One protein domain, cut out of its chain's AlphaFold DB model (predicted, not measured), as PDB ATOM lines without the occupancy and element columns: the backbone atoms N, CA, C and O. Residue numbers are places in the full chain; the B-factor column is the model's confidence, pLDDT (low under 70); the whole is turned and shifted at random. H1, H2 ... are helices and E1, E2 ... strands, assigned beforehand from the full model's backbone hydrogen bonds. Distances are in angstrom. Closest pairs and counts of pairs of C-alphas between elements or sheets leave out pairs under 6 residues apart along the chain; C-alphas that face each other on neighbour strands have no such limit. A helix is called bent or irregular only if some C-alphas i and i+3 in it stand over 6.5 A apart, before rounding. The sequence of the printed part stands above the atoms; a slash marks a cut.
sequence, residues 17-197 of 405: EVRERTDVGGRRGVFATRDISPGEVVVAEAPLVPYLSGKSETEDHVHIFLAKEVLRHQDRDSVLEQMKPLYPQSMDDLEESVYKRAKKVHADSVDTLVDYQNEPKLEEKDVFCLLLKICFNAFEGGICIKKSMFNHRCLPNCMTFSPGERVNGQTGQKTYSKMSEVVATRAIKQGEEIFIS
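What this domain is: This is residues 17 to 197 of the 405 residues of the protein "SET domain-containing protein" of Guillardia theta (strain CCMP2712) (UniProt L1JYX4). The model has two lobes: a strand lobe, in which the small sheets E1 E2 E8 and E3 E7 E4 open like a V with E8 and E4 nearest each other, and a helical lobe, in which H1, H3b and H4 pack as a triangle. In the helical lobe H2 turns off the end of H1 and H3a swings away at the bend of H3, while in the strand lobe the hairpin E5 E6 lies beyond one end of the sheet E3 E7 E4; residues 46 to 61 and 138 to 157 link the lobes. The printed part has 181 residues with eight named strands and four named helices, in the order E1 E2 E3 H1 H2 H3 H4 E4 E5 E6 E7 E8. The class is mixed, with 87 residues, under half, in named elements, and the sheets, in the orders E1 - E2 - E8, E3 - E7 - E4 and E5 - E6, are all antiparallel. The whole is compact, with a radius of gyration of the C-alphas of 17.7 A and spans of 50 by 40 by 27 A.

Where its parts are: E1, residues 17 to 20, begins with C-alpha 17 at (136.906, -28.230, -9.965). E2 is residues 28 to 32, 13.4 A long, and E3 is residues 41 to 45, 10.6 A. H1, residues 62 to 72, is 15.6 A long, and H2 is residues 76 to 82, 10.0 A. H3, residues 96 to 115, was assigned as one helix by its hydrogen bonds but is bent: C-alphas 105 and 108 are 8.0 A apart. Its arms are H3a, residues 96 to 105, 14.3 A long, and H3b, residues 108 to 115, 10.9 A. H4, residues 124 to 137, is 19.9 A long and ends with C-alpha 137 at (130.455, -33.623, -26.102). E4 is residues 158 to 161, E5 164 to 167 and E6 174 to 177. E7, residues 180 to 184, is 13.6 A long. E8, residues 193 to 196, ends with C-alpha 196 at (123.843, -27.951, -17.539).

How they stand to each other: E1 and E2 form a hairpin at 143 degrees, with N 19 and O 29 at 2.9 A. E2 is also antiparallel to E8, with N 194 and O 30 at 2.8 A. The closest C-alphas of E8 and E4 are those of Ile 196 and Cys 158, 5.3 A. E7 is the inner strand between E3, with N 45 and O 180 at 2.9 A, and E4, with N 161 and O 181 at 2.8 A. E6 and E7 meet only through their link; E5 and E6 form a hairpin, with N 166 and O 175 at 2.8 A. H1, H2, H3a, H3b and H4 are not on the sheets E1 E2 E8 and E3 E7 E4. H1, the hub, touches H4 at a steep tilt of 48 degrees, opposite ways, closest at the C-alphas of His 63 and Cys 135, 5.8 A; H4 does so with residues 130 to 135 alone. H1 touches H3b at a shallow tilt of 17 degrees, the same way, closest at the C-alphas of Lys 68 and Leu 113, 6.8 A. H3b touches H4 at a steep tilt of 58 degrees, closest at the C-alphas of Val 110 and Phe 128, 5.8 A. With 1 of these 3 pairs at a shallow tilt, the helix packing is mostly crossed, but only just. H1 and H2 only just touch, only at the corner, with 3 pairs of C-alphas within 8 A, the closest Val 70 and Arg 76, 6.2 A. H3a is about perpendicular to H3b, 76 degrees, and near H4. In H1, H2, H3a, H3b and H4 every O i to N i+4 pair is within hydrogen-bond range. Residues 49 to 50 pair antiparallel with residues 142 to 143.

The domain as a whole: The two C-alphas farthest apart, those of Glu 96 and Thr 171, are 53.2 A apart. The printed part has no cut. The long links are E3 to H1, H2 to H3 and H4 to E4, with 16, 13 and 20 residues. The mean pLDDT of the printed part is 91.2; residues 53 to 60 and 169 to 170 are under 70.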
ATOM      1  N   GLU A  17     135.924 -27.160  -9.794       96.50
ATOM      2  CA  GLU A  17     136.906 -28.230  -9.965       96.50
ATOM      3  C   GLU A  17     136.243 -29.504 -10.494       96.50
ATOM      4  O   GLU A  17     135.061 -29.755 -10.245       96.50
ATOM      5  N   VAL A  18     137.004 -30.331 -11.212       96.25
ATOM      6  CA  VAL A  18     136.541 -31.653 -11.653       96.25
ATOM      7  C   VAL A  18     136.820 -32.676 -10.554       96.25
ATOM      8  O   VAL A  18     137.951 -32.794 -10.084       96.25
ATOM      9  N   ARG A  19     135.804 -33.454 -10.169       95.12
ATOM     10  CA  ARG A  19     135.930 -34.585  -9.235       95.12
ATOM     11  C   ARG A  19     135.462 -35.877  -9.894       95.12
ATOM     12  O   ARG A  19     134.622 -35.848 -10.790       95.12
ATOM     13  N   GLU A  20     135.977 -37.011  -9.428       93.50
ATOM     14  CA  GLU A  20     135.528 -38.336  -9.867       93.50
ATOM     15  C   GLU A  20     134.089 -38.624  -9.397       93.50
ATOM     16  O   GLU A  20     133.697 -38.268  -8.283       93.50
ATOM     17  N   ARG A  21     133.300 -39.277 -10.254       90.38
ATOM     18  CA  ARG A  21     131.909 -39.691 -10.002       90.38
ATOM     19  C   ARG A  21     131.665 -41.048 -10.636       90.38
ATOM     20  O   ARG A  21     131.717 -41.156 -11.844       90.38
ATOM     21  N   THR A  22     131.374 -42.093  -9.877       86.31
ATOM     22  CA  THR A  22     131.274 -43.450 -10.452       86.31
ATOM     23  C   THR A  22     129.925 -43.772 -11.098       86.31
ATOM     24  O   THR A  22     129.790 -44.811 -11.730       86.31
ATOM     25  N   ASP A  23     128.922 -42.917 -10.919       83.75
ATOM     26  CA  ASP A  23     127.519 -43.139 -11.288       83.75
ATOM     27  C   ASP A  23     127.085 -42.416 -12.575       83.75
ATOM     28  O   ASP A  23     125.913 -42.443 -12.941       83.75
ATOM     29  N   VAL A  24     128.022 -41.778 -13.278       84.44
ATOM     30  CA  VAL A  24     127.787 -41.092 -14.557       84.44
ATOM     31  C   VAL A  24     128.772 -41.593 -15.611       84.44
ATOM     32  O   VAL A  24     129.914 -41.923 -15.287       84.44
ATOM     33  N   GLY A  25     128.357 -41.626 -16.884       75.19
ATOM     34  CA  GLY A  25     129.153 -42.217 -17.974       75.19
ATOM     35  C   GLY A  25     130.578 -41.658 -18.073       75.19
ATOM     36  O   GLY A  25     131.535 -42.419 -18.161       75.19
ATOM     37  N   GLY A  26     130.744 -40.337 -17.938       83.19
ATOM     38  CA  GLY A  26     132.048 -39.659 -17.992       83.19
ATOM     39  C   GLY A  26     132.965 -39.863 -16.782       83.19
ATOM     40  O   GLY A  26     134.067 -39.311 -16.761       83.19
ATOM     41  N   ARG A  27     132.493 -40.602 -15.773       89.69
ATOM     42  CA  ARG A  27     133.111 -40.845 -14.467       89.69
ATOM     43  C   ARG A  27     133.581 -39.606 -13.699       89.69
ATOM     44  O   ARG A  27     134.506 -39.663 -12.888       89.69
ATOM     45  N   ARG A  28     132.965 -38.458 -13.968       94.00
ATOM     46  CA  ARG A  28     133.382 -37.153 -13.444       94.00
ATOM     47  C   ARG A  28     132.195 -36.221 -13.268       94.00
ATOM     48  O   ARG A  28     131.171 -36.417 -13.911       94.00
ATOM     49  N   GLY A  29     132.364 -35.194 -12.448       95.56
ATOM     50  CA  GLY A  29     131.448 -34.060 -12.344       95.56
ATOM     51  C   GLY A  29     132.208 -32.778 -12.023       95.56
ATOM     52  O   GLY A  29     133.338 -32.829 -11.533       95.56
ATOM     53  N   VAL A  30     131.592 -31.632 -12.304       97.81
ATOM     54  CA  VAL A  30     132.150 -30.310 -11.990       97.81
ATOM     55  C   VAL A  30     131.509 -29.806 -10.705       97.81
ATOM     56  O   VAL A  30     130.290 -29.754 -10.611       97.81
ATOM     57  N   PHE A  31     132.309 -29.428  -9.715       98.19
ATOM     58  CA  PHE A  31     131.841 -29.017  -8.393       98.19
ATOM     59  C   PHE A  31     132.298 -27.607  -8.060       98.19
ATOM     60  O   PHE A  31     133.423 -27.226  -8.374       98.19
ATOM     61  N   ALA A  32     131.444 -26.842  -7.386       98.50
ATOM     62  CA  ALA A  32     131.779 -25.498  -6.944       98.50
ATOM     63  C   ALA A  32     132.850 -25.533  -5.834       98.50
ATOM     64  O   ALA A  32     132.706 -26.244  -4.833       98.50
ATOM     65  N   THR A  33     133.918 -24.749  -5.976       98.19
ATOM     66  CA  THR A  33     134.997 -24.616  -4.968       98.19
ATOM     67  C   THR A  33     134.681 -23.552  -3.915       98.19
ATOM     68  O   THR A  33     135.275 -23.546  -2.837       98.19
ATOM     69  N   ARG A  34     133.704 -22.685  -4.204       98.12
ATOM     70  CA  ARG A  34     133.137 -21.652  -3.328       98.12
ATOM     71  C   ARG A  34     131.656 -21.449  -3.644       98.12
ATOM     72  O   ARG A  34     131.164 -21.982  -4.631       98.12
ATOM     73  N   ASP A  35     130.958 -20.658  -2.836       98.38
ATOM     74  CA  ASP A  35     129.615 -20.193  -3.196       98.38
ATOM     75  C   ASP A  35     129.676 -19.370  -4.507       98.38
ATOM     76  O   ASP A  35     130.560 -18.520  -4.682       98.38
ATOM     77  N   ILE A  36     128.740 -19.634  -5.424       98.38
ATOM     78  CA  ILE A  36     128.605 -18.974  -6.735       98.38
ATOM     79  C   ILE A  36     127.263 -18.245  -6.771       98.38
ATOM     80  O   ILE A  36     126.225 -18.804  -6.396       98.38
ATOM     81  N   SER A  37     127.281 -16.988  -7.209       97.38
ATOM     82  CA  SER A  37     126.072 -16.162  -7.287       97.38
ATOM     83  C   SER A  37     125.331 -16.360  -8.618       97.38
ATOM     84  O   SER A  37     125.971 -16.633  -9.632       97.38
ATOM     85  N   PRO A  38     123.998 -16.173  -8.669       97.00
ATOM     86  CA  PRO A  38     123.275 -16.116  -9.939       97.00
ATOM     87  C   PRO A  38     123.872 -15.062 -10.887       97.00
ATOM     88  O   PRO A  38     124.248 -13.972 -10.450       97.00
ATOM     89  N   GLY A  39     123.956 -15.387 -12.178       95.25
ATOM     90  CA  GLY A  39     124.564 -14.540 -13.211       95.25
ATOM     91  C   GLY A  39     126.092 -14.610 -13.283       95.25
ATOM     92  O   GLY A  39     126.708 -14.035 -14.177       95.25
ATOM     93  N   GLU A  40     126.738 -15.325 -12.363       95.75
ATOM     94  CA  GLU A  40     128.182 -15.503 -12.392       95.75
ATOM     95  C   GLU A  40     128.603 -16.498 -13.482       95.75
ATOM     96  O   GLU A  40     128.041 -17.592 -13.600       95.75
ATOM     97  N   VAL A  41     129.599 -16.111 -14.286       95.31
ATOM     98  CA  VAL A  41     130.216 -16.984 -15.291       95.31
ATOM     99  C   VAL A  41     131.106 -17.990 -14.567       95.31
ATOM    100  O   VAL A  41     132.075 -17.609 -13.918       95.31
ATOM    101  N   VAL A  42     130.751 -19.266 -14.676       96.38
ATOM    102  CA  VAL A  42     131.465 -20.393 -14.063       96.38
ATOM    103  C   VAL A  42     132.637 -20.832 -14.932       96.38
ATOM    104  O   VAL A  42     133.690 -21.177 -14.409       96.38
ATOM    105  N   VAL A  43     132.427 -20.847 -16.250       95.69
ATOM    106  CA  VAL A  43     133.436 -21.159 -17.267       95.69
ATOM    107  C   VAL A  43     133.179 -20.284 -18.484       95.69
ATOM    108  O   VAL A  43     132.034 -20.174 -18.926       95.69
ATOM    109  N   ALA A  44     134.243 -19.726 -19.056       94.19
ATOM    110  CA  ALA A  44     134.240 -19.142 -20.394       94.19
ATOM    111  C   ALA A  44     135.377 -19.741 -21.228       94.19
ATOM    112  O   ALA A  44     136.542 -19.685 -20.835       94.19
ATOM    113  N   GLU A  45     135.062 -20.300 -22.395       94.44
ATOM    114  CA  GLU A  45     136.079 -20.864 -23.285       94.44
ATOM    115  C   GLU A  45     135.757 -20.649 -24.762       94.44
ATOM    116  O   GLU A  45     134.600 -20.677 -25.181       94.44
ATOM    117  N   ALA A  46     136.792 -20.459 -25.576       94.25
ATOM    118  CA  ALA A  46     136.642 -20.514 -27.022       94.25
ATOM    119  C   ALA A  46     136.503 -21.986 -27.456       94.25
ATOM    120  O   ALA A  46     137.233 -22.831 -26.930       94.25
ATOM    121  N   PRO A  47     135.622 -22.314 -28.419       95.12
ATOM    122  CA  PRO A  47     135.565 -23.665 -28.962       95.12
ATOM    123  C   PRO A  47     136.919 -24.076 -29.552       95.12
ATOM    124  O   PRO A  47     137.501 -23.331 -30.343       95.12
ATOM    125  N   LEU A  48     137.386 -25.279 -29.214       96.06
ATOM    126  CA  LEU A  48     138.570 -25.899 -29.814       96.06
ATOM    127  C   LEU A  48     138.367 -26.107 -31.319       96.06
ATOM    128  O   LEU A  48     139.259 -25.840 -32.116       96.06
ATOM    129  N   VAL A  49     137.168 -26.562 -31.693       95.06
ATOM    130  CA  VAL A  49     136.725 -26.686 -33.086       95.06
ATOM    131  C   VAL A  49     135.384 -25.970 -33.204       95.06
ATOM    132  O   VAL A  49     134.380 -26.510 -32.728       95.06
ATOM    133  N   PRO A  50     135.344 -24.745 -33.757       92.06
ATOM    134  CA  PRO A  50     134.120 -23.961 -33.831       92.06
ATOM    135  C   PRO A  50     133.160 -24.515 -34.884       92.06
ATOM    136  O   PRO A  50     133.562 -24.842 -36.001       92.06
ATOM    137  N   TYR A  51     131.870 -24.532 -34.556       87.62
ATOM    138  CA  TYR A  51     130.796 -24.719 -35.528       87.62
ATOM    139  C   TYR A  51     130.083 -23.383 -35.728       87.62
ATOM    140  O   TYR A  51     129.587 -22.786 -34.777       87.62
ATOM    141  N   LEU A  52     130.070 -22.883 -36.963       73.38
ATOM    142  CA  LEU A  52     129.328 -21.676 -37.320       73.38
ATOM    143  C   LEU A  52     128.037 -22.113 -38.006       73.38
ATOM    144  O   LEU A  52     128.079 -22.617 -39.134       73.38
ATOM    145  N   SER A  53     126.909 -21.936 -37.316       64.12
ATOM    146  CA  SER A  53     125.580 -22.213 -37.855       64.12
ATOM    147  C   SER A  53     125.367 -21.455 -39.175       64.12
ATOM    148  O   SER A  53     125.792 -20.309 -39.337       64.12
ATOM    149  N   GLY A  54     124.783 -22.136 -40.169       56.19
ATOM    150  CA  GLY A  54     124.579 -21.607 -41.526       56.19
ATOM    151  C   GLY A  54     125.584 -22.072 -42.591       56.19
ATOM    152  O   GLY A  54     125.457 -21.674 -43.744       56.19
ATOM    153  N   LYS A  55     126.563 -22.923 -42.248       48.12
ATOM    154  CA  LYS A  55     127.522 -23.495 -43.220       48.12
ATOM    155  C   LYS A  55     127.116 -24.837 -43.847       48.12
ATOM    156  O   LYS A  55     127.857 -25.345 -44.683       48.12
ATOM    157  N   SER A  56     125.981 -25.422 -43.470       44.00
ATOM    158  CA  SER A  56     125.582 -26.745 -43.963       44.00
ATOM    159  C   SER A  56     124.571 -26.638 -45.104       44.00
ATOM    160  O   SER A  56     123.371 -26.750 -44.889       44.00
ATOM    161  N   GLU A  57     125.059 -26.425 -46.328       40.44
ATOM    162  CA  GLU A  57     124.286 -26.696 -47.555       40.44
ATOM    163  C   GLU A  57     124.230 -28.207 -47.877       40.44
ATOM    164  O   GLU A  57     123.563 -28.623 -48.819       40.44
ATOM    165  N   THR A  58     124.916 -29.044 -47.090       44.75
ATOM    166  CA  THR A  58     124.988 -30.501 -47.264       44.75
ATOM    167  C   THR A  58     124.352 -31.238 -46.090       44.75
ATOM    168  O   THR A  58     124.469 -30.807 -44.947       44.75
ATOM    169  N   GLU A  59     123.723 -32.373 -46.379       49.25
ATOM    170  CA  GLU A  59     122.956 -33.266 -45.489       49.25
ATOM    171  C   GLU A  59     123.759 -33.909 -44.330       49.25
ATOM    172  O   GLU A  59     123.258 -34.799 -43.646       49.25
ATOM    173  N   ASP A  60     124.997 -33.477 -44.077       56.66
ATOM    174  CA  ASP A  60     125.835 -34.033 -43.017       56.66
ATOM    175  C   ASP A  60     125.384 -33.510 -41.642       56.66
ATOM    176  O   ASP A  60     125.419 -32.308 -41.368       56.66
ATOM    177  N   HIS A  61     125.020 -34.421 -40.736       79.62
ATOM    178  CA  HIS A  61     124.781 -34.092 -39.329       79.62
ATOM    179  C   HIS A  61     125.989 -33.350 -38.719       79.62
ATOM    180  O   HIS A  61     127.141 -33.694 -38.998       79.62
ATOM    181  N   VAL A  62     125.738 -32.383 -37.823       85.81
ATOM    182  CA  VAL A  62     126.753 -31.536 -37.145       85.81
ATOM    183  C   VAL A  62     127.971 -32.331 -36.650       85.81
ATOM    184  O   VAL A  62     129.109 -31.887 -36.793       85.81
ATOM    185  N   HIS A  63     127.756 -33.531 -36.104       90.75
ATOM    186  CA  HIS A  63     128.832 -34.383 -35.592       90.75
ATOM    187  C   HIS A  63     129.781 -34.897 -36.683       90.75
ATOM    188  O   HIS A  63     130.989 -34.953 -36.461       90.75
ATOM    189  N   ILE A  64     129.264 -35.228 -37.870       92.44
ATOM    190  CA  ILE A  64     130.080 -35.675 -39.008       92.44
ATOM    191  C   ILE A  64     130.912 -34.518 -39.538       92.44
ATOM    192  O   ILE A  64     132.108 -34.685 -39.768       92.44
ATOM    193  N   PHE A  65     130.307 -33.337 -39.665       91.81
ATOM    194  CA  PHE A  65     131.033 -32.128 -40.036       91.81
ATOM    195  C   PHE A  65     132.198 -31.863 -39.069       91.81
ATOM    196  O   PHE A  65     133.343 -31.752 -39.496       91.81
ATOM    197  N   LEU A  66     131.937 -31.851 -37.759       94.50
ATOM    198  CA  LEU A  66     132.976 -31.630 -36.749       94.50
ATOM    199  C   LEU A  66     134.067 -32.712 -36.776       94.50
ATOM    200  O   LEU A  66     135.245 -32.394 -36.617       94.50
ATOM    201  N   ALA A  67     133.706 -33.977 -37.010       95.88
ATOM    202  CA  ALA A  67     134.677 -35.062 -37.131       95.88
ATOM    203  C   ALA A  67     135.593 -34.864 -38.344       95.88
ATOM    204  O   ALA A  67     136.810 -35.010 -38.228       95.88
ATOM    205  N   LYS A  68     135.027 -34.469 -39.489       94.81
ATOM    206  CA  LYS A  68     135.780 -34.124 -40.701       94.81
ATOM    207  C   LYS A  68     136.740 -32.958 -40.459       94.81
ATOM    208  O   LYS A  68     137.903 -33.051 -40.856       94.81
ATOM    209  N   GLU A  69     136.285 -31.909 -39.770       94.56
ATOM    210  CA  GLU A  69     137.123 -30.758 -39.413       94.56
ATOM    211  C   GLU A  69     138.298 -31.166 -38.515       94.56
ATOM    212  O   GLU A  69     139.431 -30.778 -38.791       94.56
ATOM    213  N   VAL A  70     138.075 -32.011 -37.499       96.50
ATOM    214  CA  VAL A  70     139.168 -32.540 -36.661       96.50
ATOM    215  C   VAL A  70     140.150 -33.359 -37.500       96.50
ATOM    216  O   VAL A  70     141.354 -33.111 -37.454       96.50
ATOM    217  N   LEU A  71     139.659 -34.316 -38.293       96.19
ATOM    218  CA  LEU A  71     140.494 -35.252 -39.059       96.19
ATOM    219  C   LEU A  71     141.352 -34.573 -40.134       96.19
ATOM    220  O   LEU A  71     142.386 -35.122 -40.521       96.19
ATOM    221  N   ARG A  72     140.939 -33.396 -40.619       94.25
ATOM    222  CA  ARG A  72     141.673 -32.611 -41.625       94.25
ATOM    223  C   ARG A  72     142.349 -31.364 -41.066       94.25
ATOM    224  O   ARG A  72     142.975 -30.636 -41.837       94.25
ATOM    225  N   HIS A  73     142.261 -31.134 -39.759       94.81
ATOM    226  CA  HIS A  73     142.909 -30.004 -39.114       94.81
ATOM    227  C   HIS A  73     144.427 -30.041 -39.355       94.81
ATOM    228  O   HIS A  73     145.054 -31.094 -39.248       94.81
ATOM    229  N   GLN A  74     145.033 -28.888 -39.659       94.12
ATOM    230  CA  GLN A  74     146.478 -28.794 -39.931       94.12
ATOM    231  C   GLN A  74     147.331 -29.281 -38.742       94.12
ATOM    232  O   GLN A  74     148.362 -29.912 -38.933       94.12
ATOM    233  N   ASP A  75     146.834 -29.049 -37.522       95.00
ATOM    234  CA  ASP A  75     147.453 -29.443 -36.252       95.00
ATOM    235  C   ASP A  75     146.669 -30.590 -35.588       95.00
ATOM    236  O   ASP A  75     146.434 -30.574 -34.377       95.00
ATOM    237  N   ARG A  76     146.177 -31.553 -36.385       95.31
ATOM    238  CA  ARG A  76     145.275 -32.633 -35.936       95.31
ATOM    239  C   ARG A  76     145.735 -33.303 -34.645       95.31
ATOM    240  O   ARG A  76     144.932 -33.457 -33.732       95.31
ATOM    241  N   ASP A  77     147.006 -33.674 -34.544       95.88
ATOM    242  CA  ASP A  77     147.508 -34.409 -33.380       95.88
ATOM    243  C   ASP A  77     147.422 -33.567 -32.094       95.88
ATOM    244  O   ASP A  77     147.081 -34.087 -31.035       95.88
ATOM    245  N   SER A  78     147.628 -32.247 -32.188       96.50
ATOM    246  CA  SER A  78     147.442 -31.329 -31.056       96.50
ATOM    247  C   SER A  78     145.969 -31.180 -30.666       96.50
ATOM    248  O   SER A  78     145.654 -31.098 -29.477       96.50
ATOM    249  N   VAL A  79     145.055 -31.171 -31.641       96.94
ATOM    250  CA  VAL A  79     143.606 -31.145 -31.379       96.94
ATOM    251  C   VAL A  79     143.164 -32.441 -30.696       96.94
ATOM    252  O   VAL A  79     142.483 -32.395 -29.673       96.94
ATOM    253  N   LEU A  80     143.600 -33.597 -31.206       96.88
ATOM    254  CA  LEU A  80     143.301 -34.904 -30.615       96.88
ATOM    255  C   LEU A  80     143.848 -35.024 -29.189       96.88
ATOM    256  O   LEU A  80     143.150 -35.546 -28.318       96.88
ATOM    257  N   GLU A  81     145.048 -34.495 -28.929       96.50
ATOM    258  CA  GLU A  81     145.630 -34.436 -27.584       96.50
ATOM    259  C   GLU A  81     144.726 -33.663 -26.614       96.50
ATOM    260  O   GLU A  81     144.420 -34.151 -25.528       96.50
ATOM    261  N   GLN A  82     144.228 -32.495 -27.025       96.69
ATOM    262  CA  GLN A  82     143.325 -31.673 -26.211       96.69
ATOM    263  C   GLN A  82     141.944 -32.315 -26.012       96.69
ATOM    264  O   GLN A  82     141.299 -32.086 -24.991       96.69
ATOM    265  N   MET A  83     141.488 -33.149 -26.952       97.44
ATOM    266  CA  MET A  83     140.228 -33.899 -26.857       97.44
ATOM    267  C   MET A  83     140.323 -35.171 -26.000       97.44
ATOM    268  O   MET A  83     139.300 -35.818 -25.733       97.44
ATOM    269  N   LYS A  84     141.521 -35.562 -25.544       95.75
ATOM    270  CA  LYS A  84     141.709 -36.761 -24.715       95.75
ATOM    271  C   LYS A  84     140.803 -36.826 -23.477       95.75
ATOM    272  O   LYS A  84     140.243 -37.903 -23.268       95.75
ATOM    273  N   PRO A  85     140.567 -35.738 -22.715       94.81
ATOM    274  CA  PRO A  85     139.709 -35.778 -21.527       94.81
ATOM    275  C   PRO A  85     138.217 -36.020 -21.818       94.81
ATOM    276  O   PRO A  85     137.478 -36.433 -20.922       94.81
ATOM    277  N   LEU A  86     137.759 -35.770 -23.053       96.00
ATOM    278  CA  LEU A  86     136.355 -35.937 -23.448       96.00
ATOM    279  C   LEU A  86     135.900 -37.395 -23.323       96.00
ATOM    280  O   LEU A  86     136.692 -38.315 -23.518       96.00
ATOM    281  N   TYR A  87     134.615 -37.607 -23.034       94.56
ATOM    282  CA  TYR A  87     134.042 -38.954 -22.925       94.56
ATOM    283  C   TYR A  87     133.588 -39.492 -24.297       94.56
ATOM    284  O   TYR A  87     132.920 -38.757 -25.010       94.56
ATOM    285  N   PRO A  88     133.852 -40.750 -24.669       95.62
ATOM    286  CA  PRO A  88     134.698 -41.703 -23.959       95.62
ATOM    287  C   PRO A  88     136.184 -41.336 -24.094       95.62
ATOM    288  O   PRO A  88     136.606 -40.822 -25.130       95.62
ATOM    289  N   GLN A  89     136.993 -41.574 -23.058       93.56
ATOM    290  CA  GLN A  89     138.455 -41.448 -23.159       93.56
ATOM    291  C   GLN A  89     139.034 -42.640 -23.920       93.56
ATOM    292  O   GLN A  89     139.974 -42.485 -24.696       93.56
ATOM    293  N   SER A  90     138.433 -43.811 -23.725       93.75
ATOM    294  CA  SER A  90     138.711 -45.037 -24.459       93.75
ATOM    295  C   SER A  90     137.426 -45.833 -24.679       93.75
ATOM    296  O   SER A  90     136.430 -45.643 -23.986       93.75
ATOM    297  N   MET A  91     137.447 -46.785 -25.610       94.25
ATOM    298  CA  MET A  91     136.279 -47.640 -25.861       94.25
ATOM    299  C   MET A  91     135.873 -48.497 -24.653       94.25
ATOM    300  O   MET A  91     134.720 -48.912 -24.579       94.25
ATOM    301  N   ASP A  92     136.782 -48.709 -23.698       92.69
ATOM    302  CA  ASP A  92     136.530 -49.484 -22.479       92.69
ATOM    303  C   ASP A  92     135.707 -48.695 -21.438       92.69
ATOM    304  O   ASP A  92     135.238 -49.264 -20.452       92.69
ATOM    305  N   ASP A  93     135.497 -47.390 -21.656       91.25
ATOM    306  CA  ASP A  93     134.629 -46.554 -20.814       91.25
ATOM    307  C   ASP A  93     133.135 -46.762 -21.110       91.25
ATOM    308  O   ASP A  93     132.274 -46.273 -20.373       91.25
ATOM    309  N   LEU A  94     132.815 -47.442 -22.214       92.06
ATOM    310  CA  LEU A  94     131.447 -47.732 -22.622       92.06
ATOM    311  C   LEU A  94     130.998 -49.065 -22.030       92.06
ATOM    312  O   LEU A  94     131.714 -50.063 -22.089       92.06
ATOM    313  N   GLU A  95     129.764 -49.120 -21.534       91.81
ATOM    314  CA  GLU A  95     129.133 -50.407 -21.260       91.81
ATOM    315  C   GLU A  95     128.988 -51.221 -22.556       91.81
ATOM    316  O   GLU A  95     128.732 -50.676 -23.631       91.81
ATOM    317  N   GLU A  96     129.093 -52.546 -22.459       93.75
ATOM    318  CA  GLU A  96     129.042 -53.451 -23.617       93.75
ATOM    319  C   GLU A  96     127.765 -53.269 -24.464       93.75
ATOM    320  O   GLU A  96     127.791 -53.355 -25.695       93.75
ATOM    321  N   SER A  97     126.631 -53.008 -23.806       93.00
ATOM    322  CA  SER A  97     125.343 -52.719 -24.448       93.00
ATOM    323  C   SER A  97     125.387 -51.409 -25.243       93.00
ATOM    324  O   SER A  97     124.960 -51.380 -26.401       93.00
ATOM    325  N   VAL A  98     125.947 -50.352 -24.649       93.56
ATOM    326  CA  VAL A  98     126.144 -49.033 -25.263       93.56
ATOM    327  C   VAL A  98     127.079 -49.139 -26.461       93.56
ATOM    328  O   VAL A  98     126.714 -48.711 -27.554       93.56
ATOM    329  N   TYR A  99     128.235 -49.788 -26.300       94.81
ATOM    330  CA  TYR A  99     129.211 -49.984 -27.373       94.81
ATOM    331  C   TYR A  99     128.592 -50.679 -28.592       94.81
ATOM    332  O   TYR A  99     128.717 -50.194 -29.717       94.81
ATOM    333  N   LYS A 100     127.863 -51.786 -28.385       95.50
ATOM    334  CA  LYS A 100     127.200 -52.524 -29.473       95.50
ATOM    335  C   LYS A 100     126.167 -51.678 -30.210       95.50
ATOM    336  O   LYS A 100     126.111 -51.725 -31.441       95.50
ATOM    337  N   ARG A 101     125.350 -50.915 -29.476       94.94
ATOM    338  CA  ARG A 101     124.346 -50.019 -30.068       94.94
ATOM    339  C   ARG A 101     125.008 -48.902 -30.865       94.94
ATOM    340  O   ARG A 101     124.679 -48.737 -32.035       94.94
ATOM    341  N   ALA A 102     125.969 -48.207 -30.265       94.75
ATOM    342  CA  ALA A 102     126.700 -47.119 -30.901       94.75
ATOM    343  C   ALA A 102     127.421 -47.592 -32.172       94.75
ATOM    344  O   ALA A 102     127.313 -46.951 -33.215       94.75
ATOM    345  N   LYS A 103     128.080 -48.760 -32.123       95.94
ATOM    346  CA  LYS A 103     128.772 -49.338 -33.283       95.94
ATOM    347  C   LYS A 103     127.807 -49.641 -34.423       95.94
ATOM    348  O   LYS A 103     128.125 -49.379 -35.575       95.94
ATOM    349  N   LYS A 104     126.621 -50.170 -34.112       96.12
ATOM    350  CA  LYS A 104     125.585 -50.433 -35.115       96.12
ATOM    351  C   LYS A 104     125.046 -49.141 -35.738       96.12
ATOM    352  O   LYS A 104     124.837 -49.111 -36.942       96.12
ATOM    353  N   VAL A 105     124.792 -48.111 -34.930       94.56
ATOM    354  CA  VAL A 105     124.208 -46.840 -35.397       94.56
ATOM    355  C   VAL A 105     125.194 -46.037 -36.244       94.56
ATOM    356  O   VAL A 105     124.786 -45.414 -37.217       94.56
ATOM    357  N   HIS A 106     126.481 -46.062 -35.899       95.25
ATOM    358  CA  HIS A 106     127.486 -45.198 -36.519       95.25
ATOM    359  C   HIS A 106     128.414 -45.902 -37.518       95.25
ATOM    360  O   HIS A 106     129.349 -45.262 -37.985       95.25
ATOM    361  N   ALA A 107     128.180 -47.174 -37.864       95.75
ATOM    362  CA  ALA A 107     129.053 -47.941 -38.766       95.75
ATOM    363  C   ALA A 107     129.347 -47.194 -40.082       95.75
ATOM    364  O   ALA A 107     130.497 -46.855 -40.347       95.75
ATOM    365  N   ASP A 108     128.304 -46.814 -40.824       95.00
ATOM    366  CA  ASP A 108     128.441 -46.122 -42.116       95.00
ATOM    367  C   ASP A 108     129.153 -44.761 -41.984       95.00
ATOM    368  O   ASP A 108     129.905 -44.327 -42.861       95.00
ATOM    369  N   SER A 109     128.933 -44.077 -40.856       95.31
ATOM    370  CA  SER A 109     129.602 -42.812 -40.542       95.31
ATOM    371  C   SER A 109     131.095 -43.008 -40.292       95.31
ATOM    372  O   SER A 109     131.897 -42.188 -40.736       95.31
ATOM    373  N   VAL A 110     131.479 -44.080 -39.595       96.75
ATOM    374  CA  VAL A 110     132.885 -44.418 -39.345       96.75
ATOM    375  C   VAL A 110     133.583 -44.768 -40.653       96.75
ATOM    376  O   VAL A 110     134.633 -44.188 -40.917       96.75
ATOM    377  N   ASP A 111     132.983 -45.612 -41.494       95.69
ATOM    378  CA  ASP A 111     133.542 -45.979 -42.803       95.69
ATOM    379  C   ASP A 111     133.800 -44.727 -43.656       95.69
ATOM    380  O   ASP A 111     134.907 -44.501 -44.150       95.69
ATOM    381  N   THR A 112     132.809 -43.831 -43.715       94.75
ATOM    382  CA  THR A 112     132.931 -42.542 -44.410       94.75
ATOM    383  C   THR A 112     134.086 -41.698 -43.862       94.75
ATOM    384  O   THR A 112     134.829 -41.079 -44.625       94.75
ATOM    385  N   LEU A 113     134.254 -41.638 -42.538       96.19
ATOM    386  CA  LEU A 113     135.307 -40.847 -41.898       96.19
ATOM    387  C   LEU A 113     136.696 -41.477 -42.042       96.19
ATOM    388  O   LEU A 113     137.670 -40.732 -42.111       96.19
ATOM    389  N   VAL A 114     136.810 -42.806 -42.104       96.50
ATOM    390  CA  VAL A 114     138.065 -43.530 -42.382       96.50
ATOM    391  C   VAL A 114     138.590 -43.192 -43.775       96.50
ATOM    392  O   VAL A 114     139.779 -42.899 -43.944       96.50
ATOM    393  N   ASP A 115     137.699 -43.141 -44.762       93.62
ATOM    394  CA  ASP A 115     138.063 -42.797 -46.136       93.62
ATOM    395  C   ASP A 115     138.412 -41.310 -46.314       93.62
ATOM    396  O   ASP A 115     139.184 -40.953 -47.205       93.62
ATOM    397  N   TYR A 116     137.892 -40.435 -45.446       92.88
ATOM    398  CA  TYR A 116     138.005 -38.978 -45.576       92.88
ATOM    399  C   TYR A 116     139.310 -38.361 -45.024       92.88
ATOM    400  O   TYR A 116     139.565 -37.169 -45.212       92.88
ATOM    401  N   GLN A 117     140.140 -39.124 -44.309       92.62
ATOM    402  CA  GLN A 117     141.266 -38.576 -43.534       92.62
ATOM    403  C   GLN A 117     142.460 -38.142 -44.380       92.62
ATOM    404  O   GLN A 117     142.785 -38.755 -45.397       92.62
ATOM    405  N   ASN A 118     143.193 -37.145 -43.877       87.56
ATOM    406  CA  ASN A 118     144.543 -36.845 -44.348       87.56
ATOM    407  C   ASN A 118     145.561 -37.843 -43.755       87.56
ATOM    408  O   ASN A 118     145.364 -38.379 -42.663       87.56
ATOM    409  N   GLU A 119     146.683 -38.037 -44.450       87.62
ATOM    410  CA  GLU A 119     147.812 -38.814 -43.928       87.62
ATOM    411  C   GLU A 119     148.536 -38.075 -42.782       87.62
ATOM    412  O   GLU A 119     148.683 -36.850 -42.859       87.62
ATOM    413  N   PRO A 120     149.044 -38.787 -41.753       89.81
ATOM    414  CA  PRO A 120     148.928 -40.238 -41.548       89.81
ATOM    415  C   PRO A 120     147.520 -40.640 -41.082       89.81
ATOM    416  O   PRO A 120     146.945 -39.948 -40.248       89.81
ATOM    417  N   LYS A 121     146.947 -41.739 -41.582       94.06
ATOM    418  CA  LYS A 121     145.596 -42.176 -41.169       94.06
ATOM    419  C   LYS A 121     145.543 -42.707 -39.730       94.06
ATOM    420  O   LYS A 121     146.479 -43.355 -39.267       94.06
ATOM    421  N   LEU A 122     144.431 -42.444 -39.048       95.31
ATOM    422  CA  LEU A 122     144.054 -43.097 -37.795       95.31
ATOM    423  C   LEU A 122     143.423 -44.463 -38.083       95.31
ATOM    424  O   LEU A 122     142.749 -44.644 -39.099       95.31
ATOM    425  N   GLU A 123     143.586 -45.398 -37.152       96.50
ATOM    426  CA  GLU A 123     142.914 -46.697 -37.195       96.50
ATOM    427  C   GLU A 123     141.396 -46.541 -37.003       96.50
ATOM    428  O   GLU A 123     140.942 -45.660 -36.272       96.50
ATOM    429  N   GLU A 124     140.594 -47.441 -37.583       96.88
ATOM    430  CA  GLU A 124     139.116 -47.415 -37.511       96.88
ATOM    431  C   GLU A 124     138.595 -47.250 -36.070       96.88
ATOM    432  O   GLU A 124     137.679 -46.467 -35.807       96.88
ATOM    433  N   LYS A 125     139.220 -47.939 -35.105       96.81
ATOM    434  CA  LYS A 125     138.858 -47.855 -33.681       96.81
ATOM    435  C   LYS A 125     139.014 -46.433 -33.125       96.81
ATOM    436  O   LYS A 125     138.169 -45.999 -32.341       96.81
ATOM    437  N   ASP A 126     140.067 -45.724 -33.513       96.94
ATOM    438  CA  ASP A 126     140.356 -44.374 -33.023       96.94
ATOM    439  C   ASP A 126     139.419 -43.347 -33.665       96.94
ATOM    440  O   ASP A 126     138.957 -42.421 -32.998       96.94
ATOM    441  N   VAL A 127     139.050 -43.561 -34.929       97.88
ATOM    442  CA  VAL A 127     138.025 -42.773 -35.635       97.88
ATOM    443  C   VAL A 127     136.671 -42.940 -34.980       97.88
ATOM    444  O   VAL A 127     135.961 -41.961 -34.754       97.88
ATOM    445  N   PHE A 128     136.316 -44.178 -34.641       97.81
ATOM    446  CA  PHE A 128     135.069 -44.449 -33.954       97.81
ATOM    447  C   PHE A 128     135.050 -43.800 -32.562       97.81
ATOM    448  O   PHE A 128     134.068 -43.153 -32.201       97.81
ATOM    449  N   CYS A 129     136.155 -43.880 -31.813       97.69
ATOM    450  CA  CYS A 129     136.290 -43.190 -30.530       97.69
ATOM    451  C   CYS A 129     136.164 -41.663 -30.678       97.69
ATOM    452  O   CYS A 129     135.436 -41.030 -29.913       97.69
ATOM    453  N   LEU A 130     136.806 -41.072 -31.695       97.88
ATOM    454  CA  LEU A 130     136.685 -39.650 -32.022       97.88
ATOM    455  C   LEU A 130     135.234 -39.259 -32.326       97.88
ATOM    456  O   LEU A 130     134.741 -38.275 -31.774       97.88
ATOM    457  N   LEU A 131     134.542 -40.028 -33.169       97.19
ATOM    458  CA  LEU A 131     133.148 -39.761 -33.508       97.19
ATOM    459  C   LEU A 131     132.269 -39.764 -32.253       97.19
ATOM    460  O   LEU A 131     131.492 -38.833 -32.057       97.19
ATOM    461  N   LEU A 132     132.435 -40.742 -31.357       96.62
ATOM    462  CA  LEU A 132     131.673 -40.786 -30.105       96.62
ATOM    463  C   LEU A 132     132.011 -39.632 -29.157       96.62
ATOM    464  O   LEU A 132     131.099 -39.063 -28.556       96.62
ATOM    465  N   LYS A 133     133.287 -39.222 -29.067       96.88
ATOM    466  CA  LYS A 133     133.669 -38.001 -28.335       96.88
ATOM    467  C   LYS A 133     132.900 -36.797 -28.869       96.88
ATOM    468  O   LYS A 133     132.415 -35.988 -28.086       96.88
ATOM    469  N   ILE A 134     132.733 -36.682 -30.180       96.38
ATOM    470  CA  ILE A 134     131.991 -35.569 -30.776       96.38
ATOM    471  C   ILE A 134     130.487 -35.705 -30.506       96.38
ATOM    472  O   ILE A 134     129.886 -34.744 -30.034       96.38
ATOM    473  N   CYS A 135     129.883 -36.875 -30.719       93.81
ATOM    474  CA  CYS A 135     128.453 -37.098 -30.466       93.81
ATOM    475  C   CYS A 135     128.049 -36.783 -29.014       93.81
ATOM    476  O   CYS A 135     126.986 -36.210 -28.773       93.81
ATOM    477  N   PHE A 136     128.897 -37.129 -28.041       94.62
ATOM    478  CA  PHE A 136     128.579 -36.951 -26.622       94.62
ATOM    479  C   PHE A 136     128.980 -35.592 -26.039       94.62
ATOM    480  O   PHE A 136     128.507 -35.260 -24.956       94.62
ATOM    481  N   ASN A 137     129.857 -34.826 -26.699       95.62
ATOM    482  CA  ASN A 137     130.455 -33.623 -26.102       95.62
ATOM    483  C   ASN A 137     130.361 -32.369 -26.983       95.62
ATOM    484  O   ASN A 137     130.749 -31.296 -26.523       95.62
ATOM    485  N   ALA A 138     129.898 -32.474 -28.233       93.75
ATOM    486  CA  ALA A 138     129.732 -31.313 -29.100       93.75
ATOM    487  C   ALA A 138     128.509 -30.477 -28.706       93.75
ATOM    488  O   ALA A 138     127.464 -31.003 -28.326       93.75
ATOM    489  N   PHE A 139     128.639 -29.165 -28.873       91.62
ATOM    490  CA  PHE A 139     127.566 -28.192 -28.706       91.62
ATOM    491  C   PHE A 139     127.271 -27.503 -30.041       91.62
ATOM    492  O   PHE A 139     128.061 -27.587 -30.978       91.62
ATOM    493  N   GLU A 140     126.175 -26.745 -30.106       84.56
ATOM    494  CA  GLU A 140     125.829 -25.935 -31.284       84.56
ATOM    495  C   GLU A 140     126.955 -24.962 -31.686       84.56
ATOM    496  O   GLU A 140     127.148 -24.696 -32.863       84.56
ATOM    497  N   GLY A 141     127.759 -24.476 -30.733       87.25
ATOM    498  CA  GLY A 141     128.928 -23.629 -31.010       87.25
ATOM    499  C   GLY A 141     130.216 -24.380 -31.386       87.25
ATOM    500  O   GLY A 141     131.229 -23.738 -31.672       87.25
ATOM    501  N   GLY A 142     130.214 -25.716 -31.369       93.38
ATOM    502  CA  GLY A 142     131.388 -26.561 -31.604       93.38
ATOM    503  C   GLY A 142     131.862 -27.342 -30.371       93.38
ATOM    504  O   GLY A 142     131.108 -27.575 -29.423       93.38
ATOM    505  N   ILE A 143     133.123 -27.778 -30.390       96.00
ATOM    506  CA  ILE A 143     133.730 -28.617 -29.340       96.00
ATOM    507  C   ILE A 143     134.386 -27.726 -28.282       96.00
ATOM    508  O   ILE A 143     135.282 -26.955 -28.607       96.00
ATOM    509  N   CYS A 144     133.961 -27.843 -27.024       96.25
ATOM    510  CA  CYS A 144     134.362 -26.967 -25.916       96.25
ATOM    511  C   CYS A 144     134.816 -27.840 -24.726       96.25
ATOM    512  O   CYS A 144     133.983 -28.485 -24.097       96.25
ATOM    513  N   ILE A 145     136.127 -27.933 -24.455       96.50
ATOM    514  CA  ILE A 145     136.686 -28.972 -23.569       96.50
ATOM    515  C   ILE A 145     136.187 -28.843 -22.127       96.50
ATOM    516  O   ILE A 145     135.719 -29.832 -21.561       96.50
ATOM    517  N   LYS A 146     136.262 -27.650 -21.526       96.50
ATOM    518  CA  LYS A 146     135.851 -27.427 -20.131       96.50
ATOM    519  C   LYS A 146     134.337 -27.585 -19.970       96.50
ATOM    520  O   LYS A 146     133.868 -28.215 -19.025       96.50
ATOM    521  N   LYS A 147     133.555 -27.068 -20.914       96.19
ATOM    522  CA  LYS A 147     132.092 -27.141 -20.957       96.19
ATOM    523  C   LYS A 147     131.597 -28.581 -21.101       96.19
ATOM    524  O   LYS A 147     130.571 -28.934 -20.527       96.19
ATOM    525  N   SER A 148     132.340 -29.446 -21.787       96.25
ATOM    526  CA  SER A 148     132.043 -30.882 -21.878       96.25
ATOM    527  C   SER A 148     132.334 -31.675 -20.592       96.25
ATOM    528  O   SER A 148     132.192 -32.900 -20.566       96.25
ATOM    529  N   MET A 149     132.795 -31.022 -19.518       96.38
ATOM    530  CA  MET A 149     132.978 -31.668 -18.214       96.38
ATOM    531  C   MET A 149     131.703 -31.658 -17.360       96.38
ATOM    532  O   MET A 149     131.594 -32.470 -16.443       96.38
ATOM    533  N   PHE A 150     130.756 -30.760 -17.641       97.38
ATOM    534  CA  PHE A 150     129.530 -30.588 -16.859       97.38
ATOM    535  C   PHE A 150     128.511 -31.669 -17.190       97.38
ATOM    536  O   PHE A 150     128.242 -31.889 -18.362       97.38
ATOM    537  N   ASN A 151     127.897 -32.272 -16.171       96.69
ATOM    538  CA  ASN A 151     126.868 -33.292 -16.349       96.69
ATOM    539  C   ASN A 151     125.488 -32.703 -16.674       96.69
ATOM    540  O   ASN A 151     125.189 -31.536 -16.397       96.69
ATOM    541  N   HIS A 152     124.614 -33.565 -17.201       96.38
ATOM    542  CA  HIS A 152     123.222 -33.236 -17.468       96.38
ATOM    543  C   HIS A 152     122.355 -33.223 -16.204       96.38
ATOM    544  O   HIS A 152     122.397 -34.151 -15.396       96.38
ATOM    545  N   ARG A 153     121.454 -32.240 -16.113       95.88
ATOM    546  CA  ARG A 153     120.216 -32.329 -15.328       95.88
ATOM    547  C   ARG A 153     119.080 -31.618 -16.065       95.88
ATOM    548  O   ARG A 153     119.314 -30.566 -16.650       95.88
ATOM    549  N   CYS A 154     117.854 -32.152 -16.022       95.69
ATOM    550  CA  CYS A 154     116.712 -31.523 -16.714       95.69
ATOM    551  C   CYS A 154     116.274 -30.190 -16.088       95.69
ATOM    552  O   CYS A 154     115.673 -29.375 -16.775       95.69
ATOM    553  N   LEU A 155     116.588 -29.979 -14.805       95.81
ATOM    554  CA  LEU A 155     116.455 -28.705 -14.100       95.81
ATOM    555  C   LEU A 155     117.855 -28.295 -13.610       95.81
ATOM    556  O   LEU A 155     118.227 -28.606 -12.470       95.81
ATOM    557  N   PRO A 156     118.697 -27.744 -14.502       97.06
ATOM    558  CA  PRO A 156     120.091 -27.452 -14.197       97.06
ATOM    559  C   PRO A 156     120.234 -26.205 -13.312       97.06
ATOM    560  O   PRO A 156     119.326 -25.384 -13.213       97.06
ATOM    561  N   ASN A 157     121.391 -26.052 -12.659       97.69
ATOM    562  CA  ASN A 157     121.736 -24.842 -11.896       97.69
ATOM    563  C   ASN A 157     122.601 -23.852 -12.693       97.69
ATOM    564  O   ASN A 157     122.881 -22.757 -12.204       97.69
ATOM    565  N   CYS A 158     122.989 -24.221 -13.913       97.81
ATOM    566  CA  CYS A 158     123.612 -23.350 -14.892       97.81
ATOM    567  C   CYS A 158     122.934 -23.479 -16.255       97.81
ATOM    568  O   CYS A 158     122.369 -24.512 -16.614       97.81
ATOM    569  N   MET A 159     123.075 -22.429 -17.050       95.19
ATOM    570  CA  MET A 159     122.742 -22.426 -18.466       95.19
ATOM    571  C   MET A 159     124.002 -22.229 -19.295       95.19
ATOM    572  O   MET A 159     125.033 -21.787 -18.784       95.19
ATOM    573  N   THR A 160     123.906 -22.520 -20.589       93.88
ATOM    574  CA  THR A 160     125.025 -22.306 -21.500       93.88
ATOM    575  C   THR A 160     124.678 -21.293 -22.563       93.88
ATOM    576  O   THR A 160     123.573 -21.309 -23.099       93.88
ATOM    577  N   PHE A 161     125.653 -20.467 -22.903       90.94
ATOM    578  CA  PHE A 161     125.569 -19.529 -24.003       90.94
ATOM    579  C   PHE A 161     126.615 -19.904 -25.046       90.94
ATOM    580  O   PHE A 161     127.789 -20.118 -24.724       90.94
ATOM    581  N   SER A 162     126.190 -20.015 -26.298       89.06
ATOM    582  CA  SER A 162     127.089 -20.248 -27.428       89.06
ATOM    583  C   SER A 162     127.833 -18.955 -27.804       89.06
ATOM    584  O   SER A 162     127.343 -17.858 -27.505       89.06
ATOM    585  N   PRO A 163     129.002 -19.054 -28.465       87.81
ATOM    586  CA  PRO A 163     129.611 -17.914 -29.137       87.81
ATOM    587  C   PRO A 163     128.617 -17.284 -30.115       87.81
ATOM    588  O   PRO A 163     127.898 -17.996 -30.815       87.81
ATOM    589  N   GLY A 164     128.584 -15.959 -30.188       84.94
ATOM    590  CA  GLY A 164     127.645 -15.256 -31.049       84.94
ATOM    591  C   GLY A 164     127.267 -13.871 -30.554       84.94
ATOM    592  O   GLY A 164     127.864 -13.314 -29.627       84.94
ATOM    593  N   GLU A 165     126.263 -13.310 -31.220       81.44
ATOM    594  CA  GLU A 165     125.667 -12.035 -30.847       81.44
ATOM    595  C   GLU A 165     124.802 -12.196 -29.592       81.44
ATOM    596  O   GLU A 165     123.972 -13.097 -29.494       81.44
ATOM    597  N   ARG A 166     124.982 -11.287 -28.639       79.19
ATOM    598  CA  ARG A 166     124.150 -11.136 -27.452       79.19
ATOM    599  C   ARG A 166     123.558  -9.747 -27.436       79.19
ATOM    600  O   ARG A 166     124.198  -8.788 -27.850       79.19
ATOM    601  N   VAL A 167     122.340  -9.637 -26.931       73.06
ATOM    602  CA  VAL A 167     121.667  -8.353 -26.760       73.06
ATOM    603  C   VAL A 167     121.660  -8.027 -25.277       73.06
ATOM    604  O   VAL A 167     121.128  -8.791 -24.476       73.06
ATOM    605  N   ASN A 168     122.251  -6.895 -24.906       75.75
ATOM    606  CA  ASN A 168     122.141  -6.375 -23.552       75.75
ATOM    607  C   ASN A 168     120.675  -5.995 -23.282       75.75
ATOM    608  O   ASN A 168     120.100  -5.174 -23.999       75.75
ATOM    609  N   GLY A 169     120.079  -6.583 -22.243       65.69
ATOM    610  CA  GLY A 169     118.647  -6.436 -21.965       65.69
ATOM    611  C   GLY A 169     118.228  -5.016 -21.573       65.69
ATOM    612  O   GLY A 169     117.064  -4.660 -21.718       65.69
ATOM    613  N   GLN A 170     119.162  -4.182 -21.101       67.19
ATOM    614  CA  GLN A 170     118.870  -2.812 -20.669       67.19
ATOM    615  C   GLN A 170     119.013  -1.784 -21.791       67.19
ATOM    616  O   GLN A 170     118.225  -0.846 -21.886       67.19
ATOM    617  N   THR A 171     120.045  -1.935 -22.614       74.50
ATOM    618  CA  THR A 171     120.422  -0.961 -23.649       74.50
ATOM    619  C   THR A 171     119.962  -1.376 -25.042       74.50
ATOM    620  O   THR A 171     119.966  -0.550 -25.953       74.50
ATOM    621  N   GLY A 172     119.612  -2.651 -25.236       73.88
ATOM    622  CA  GLY A 172     119.400  -3.241 -26.557       73.88
ATOM    623  C   GLY A 172     120.684  -3.342 -27.387       73.88
ATOM    624  O   GLY A 172     120.627  -3.690 -28.567       73.88
ATOM    625  N   GLN A 173     121.848  -3.020 -26.807       80.31
ATOM    626  CA  GLN A 173     123.112  -3.044 -27.523       80.31
ATOM    627  C   GLN A 173     123.522  -4.484 -27.817       80.31
ATOM    628  O   GLN A 173     123.575  -5.331 -26.924       80.31
ATOM    629  N   LYS A 174     123.852  -4.735 -29.083       83.19
ATOM    630  CA  LYS A 174     124.406  -6.002 -29.545       83.19
ATOM    631  C   LYS A 174     125.901  -6.062 -29.228       83.19
ATOM    632  O   LYS A 174     126.656  -5.180 -29.640       83.19
ATOM    633  N   THR A 175     126.325  -7.087 -28.505       82.75
ATOM    634  CA  THR A 175     127.727  -7.443 -28.266       82.75
ATOM    635  C   THR A 175     128.010  -8.788 -28.922       82.75
ATOM    636  O   THR A 175     127.109  -9.599 -29.094       82.75
ATOM    637  N   TYR A 176     129.248  -9.036 -29.342       84.94
ATOM    638  CA  TYR A 176     129.629 -10.319 -29.929       84.94
ATOM    639  C   TYR A 176     130.648 -11.002 -29.024       84.94
ATOM    640  O   TYR A 176     131.721 -10.446 -28.788       84.94
ATOM    641  N   SER A 177     130.325 -12.198 -28.533       86.00
ATOM    642  CA  SER A 177     131.254 -13.024 -27.763       86.00
ATOM    643  C   SER A 177     131.795 -14.156 -28.626       86.00
ATOM    644  O   SER A 177     131.049 -14.842 -29.319       86.00
ATOM    645  N   LYS A 178     133.111 -14.372 -28.563       89.00
ATOM    646  CA  LYS A 178     133.767 -15.549 -29.158       89.00
ATOM    647  C   LYS A 178     133.783 -16.752 -28.210       89.00
ATOM    648  O   LYS A 178     134.218 -17.825 -28.615       89.00
ATOM    649  N   MET A 179     133.347 -16.562 -26.967       92.00
ATOM    650  CA  MET A 179     133.400 -17.576 -25.923       92.00
ATOM    651  C   MET A 179     132.054 -18.288 -25.803       92.00
ATOM    652  O   MET A 179     130.997 -17.656 -25.874       92.00
ATOM    653  N   SER A 180     132.096 -19.600 -25.577       92.69
ATOM    654  CA  SER A 180     130.989 -20.305 -24.952       92.69
ATOM    655  C   SER A 180     131.099 -20.136 -23.444       92.69
ATOM    656  O   SER A 180     132.173 -20.306 -22.871       92.69
ATOM    657  N   GLU A 181     129.985 -19.802 -22.808       94.06
ATOM    658  CA  GLU A 181     129.935 -19.553 -21.371       94.06
ATOM    659  C   GLU A 181     128.976 -20.521 -20.689       94.06
ATOM    660  O   GLU A 181     127.934 -20.878 -21.245       94.06
ATOM    661  N   VAL A 182     129.319 -20.909 -19.466       96.62
ATOM    662  CA  VAL A 182     128.433 -21.574 -18.511       96.62
ATOM    663  C   VAL A 182     128.163 -20.580 -17.393       96.62
ATOM    664  O   VAL A 182     129.102 -20.106 -16.757       96.62
ATOM    665  N   VAL A 183     126.898 -20.233 -17.168       96.25
ATOM    666  CA  VAL A 183     126.508 -19.159 -16.244       96.25
ATOM    667  C   VAL A 183     125.496 -19.683 -15.240       96.25
ATOM    668  O   VAL A 183     124.527 -20.346 -15.620       96.25
ATOM    669  N   ALA A 184     125.708 -19.372 -13.964       97.81
ATOM    670  CA  ALA A 184     124.827 -19.796 -12.886       97.81
ATOM    671  C   ALA A 184     123.433 -19.163 -13.014       97.81
ATOM    672  O   ALA A 184     123.288 -17.949 -13.173       97.81
ATOM    673  N   THR A 185     122.385 -19.982 -12.915       96.81
ATOM    674  CA  THR A 185     120.985 -19.517 -12.972       96.81
ATOM    675  C   THR A 185     120.337 -19.350 -11.602       96.81
ATOM    676  O   THR A 185     119.273 -18.752 -11.471       96.81
ATOM    677  N   ARG A 186     121.009 -19.848 -10.565       96.12
ATOM    678  CA  ARG A 186     120.639 -19.738  -9.155       96.12
ATOM    679  C   ARG A 186     121.903 -19.758  -8.299       96.12
ATOM    680  O   ARG A 186     122.986 -20.032  -8.807       96.12
ATOM    681  N   ALA A 187     121.769 -19.477  -7.006       97.44
ATOM    682  CA  ALA A 187     122.888 -19.612  -6.083       97.44
ATOM    683  C   ALA A 187     123.315 -21.087  -5.992       97.44
ATOM    684  O   ALA A 187     122.464 -21.960  -5.819       97.44
ATOM    685  N   ILE A 188     124.621 -21.341  -6.081       98.38
ATOM    686  CA  ILE A 188     125.220 -22.679  -5.975       98.38
ATOM    687  C   ILE A 188     126.133 -22.674  -4.757       98.38
ATOM    688  O   ILE A 188     126.950 -21.762  -4.595       98.38
ATOM    689  N   LYS A 189     125.976 -23.657  -3.870       98.56
ATOM    690  CA  LYS A 189     126.792 -23.738  -2.653       98.56
ATOM    691  C   LYS A 189     128.142 -24.385  -2.915       98.56
ATOM    692  O   LYS A 189     128.258 -25.269  -3.760       98.56
ATOM    693  N   GLN A 190     129.155 -23.983  -2.149       98.38
ATOM    694  CA  GLN A 190     130.442 -24.670  -2.146       98.38
ATOM    695  C   GLN A 190     130.240 -26.183  -1.971       98.38
ATOM    696  O   GLN A 190     129.552 -26.638  -1.057       98.38
ATOM    697  N   GLY A 191     130.873 -26.964  -2.842       98.25
ATOM    698  CA  GLY A 191     130.788 -28.417  -2.854       98.25
ATOM    699  C   GLY A 191     129.564 -28.991  -3.568       98.25
ATOM    700  O   GLY A 191     129.516 -30.210  -3.712       98.25
ATOM    701  N   GLU A 192     128.620 -28.170  -4.038       98.31
ATOM    702  CA  GLU A 192     127.516 -28.604  -4.904       98.31
ATOM    703  C   GLU A 192     128.027 -28.887  -6.326       98.31
ATOM    704  O   GLU A 192     128.932 -28.212  -6.824       98.31
ATOM    705  N   GLU A 193     127.456 -29.898  -6.983       98.00
ATOM    706  CA  GLU A 193     127.736 -30.179  -8.392       98.00
ATOM    707  C   GLU A 193     127.028 -29.170  -9.303       98.00
ATOM    708  O   GLU A 193     125.881 -28.774  -9.073       98.00
ATOM    709  N   ILE A 194     127.719 -28.765 -10.359       98.50
ATOM    710  CA  ILE A 194     127.250 -27.815 -11.351       98.50
ATOM    711  C   ILE A 194     126.765 -28.595 -12.573       98.50
ATOM    712  O   ILE A 194     127.501 -29.389 -13.162       98.50
ATOM    713  N   PHE A 195     125.515 -28.354 -12.956       97.94
ATOM    714  CA  PHE A 195     124.825 -29.056 -14.030       97.94
ATOM    715  C   PHE A 195     124.416 -28.092 -15.133       97.94
ATOM    716  O   PHE A 195     123.997 -26.965 -14.861       97.94
ATOM    717  N   ILE A 196     124.444 -28.590 -16.365       97.56
ATOM    718  CA  ILE A 196     123.843 -27.951 -17.539       97.56
ATOM    719  C   ILE A 196     122.740 -28.857 -18.100       97.56
ATOM    720  O   ILE A 196     122.631 -30.029 -17.733       97.56
ATOM    721  N   SER A 197     121.907 -28.345 -19.005       95.62
ATOM    722  CA  SER A 197     121.035 -29.219 -19.796       95.62
ATOM    723  C   SER A 197     121.713 -29.598 -21.111       95.62
ATOM    724  O   SER A 197     122.263 -28.735 -21.790       95.62
TER     725      SER A 197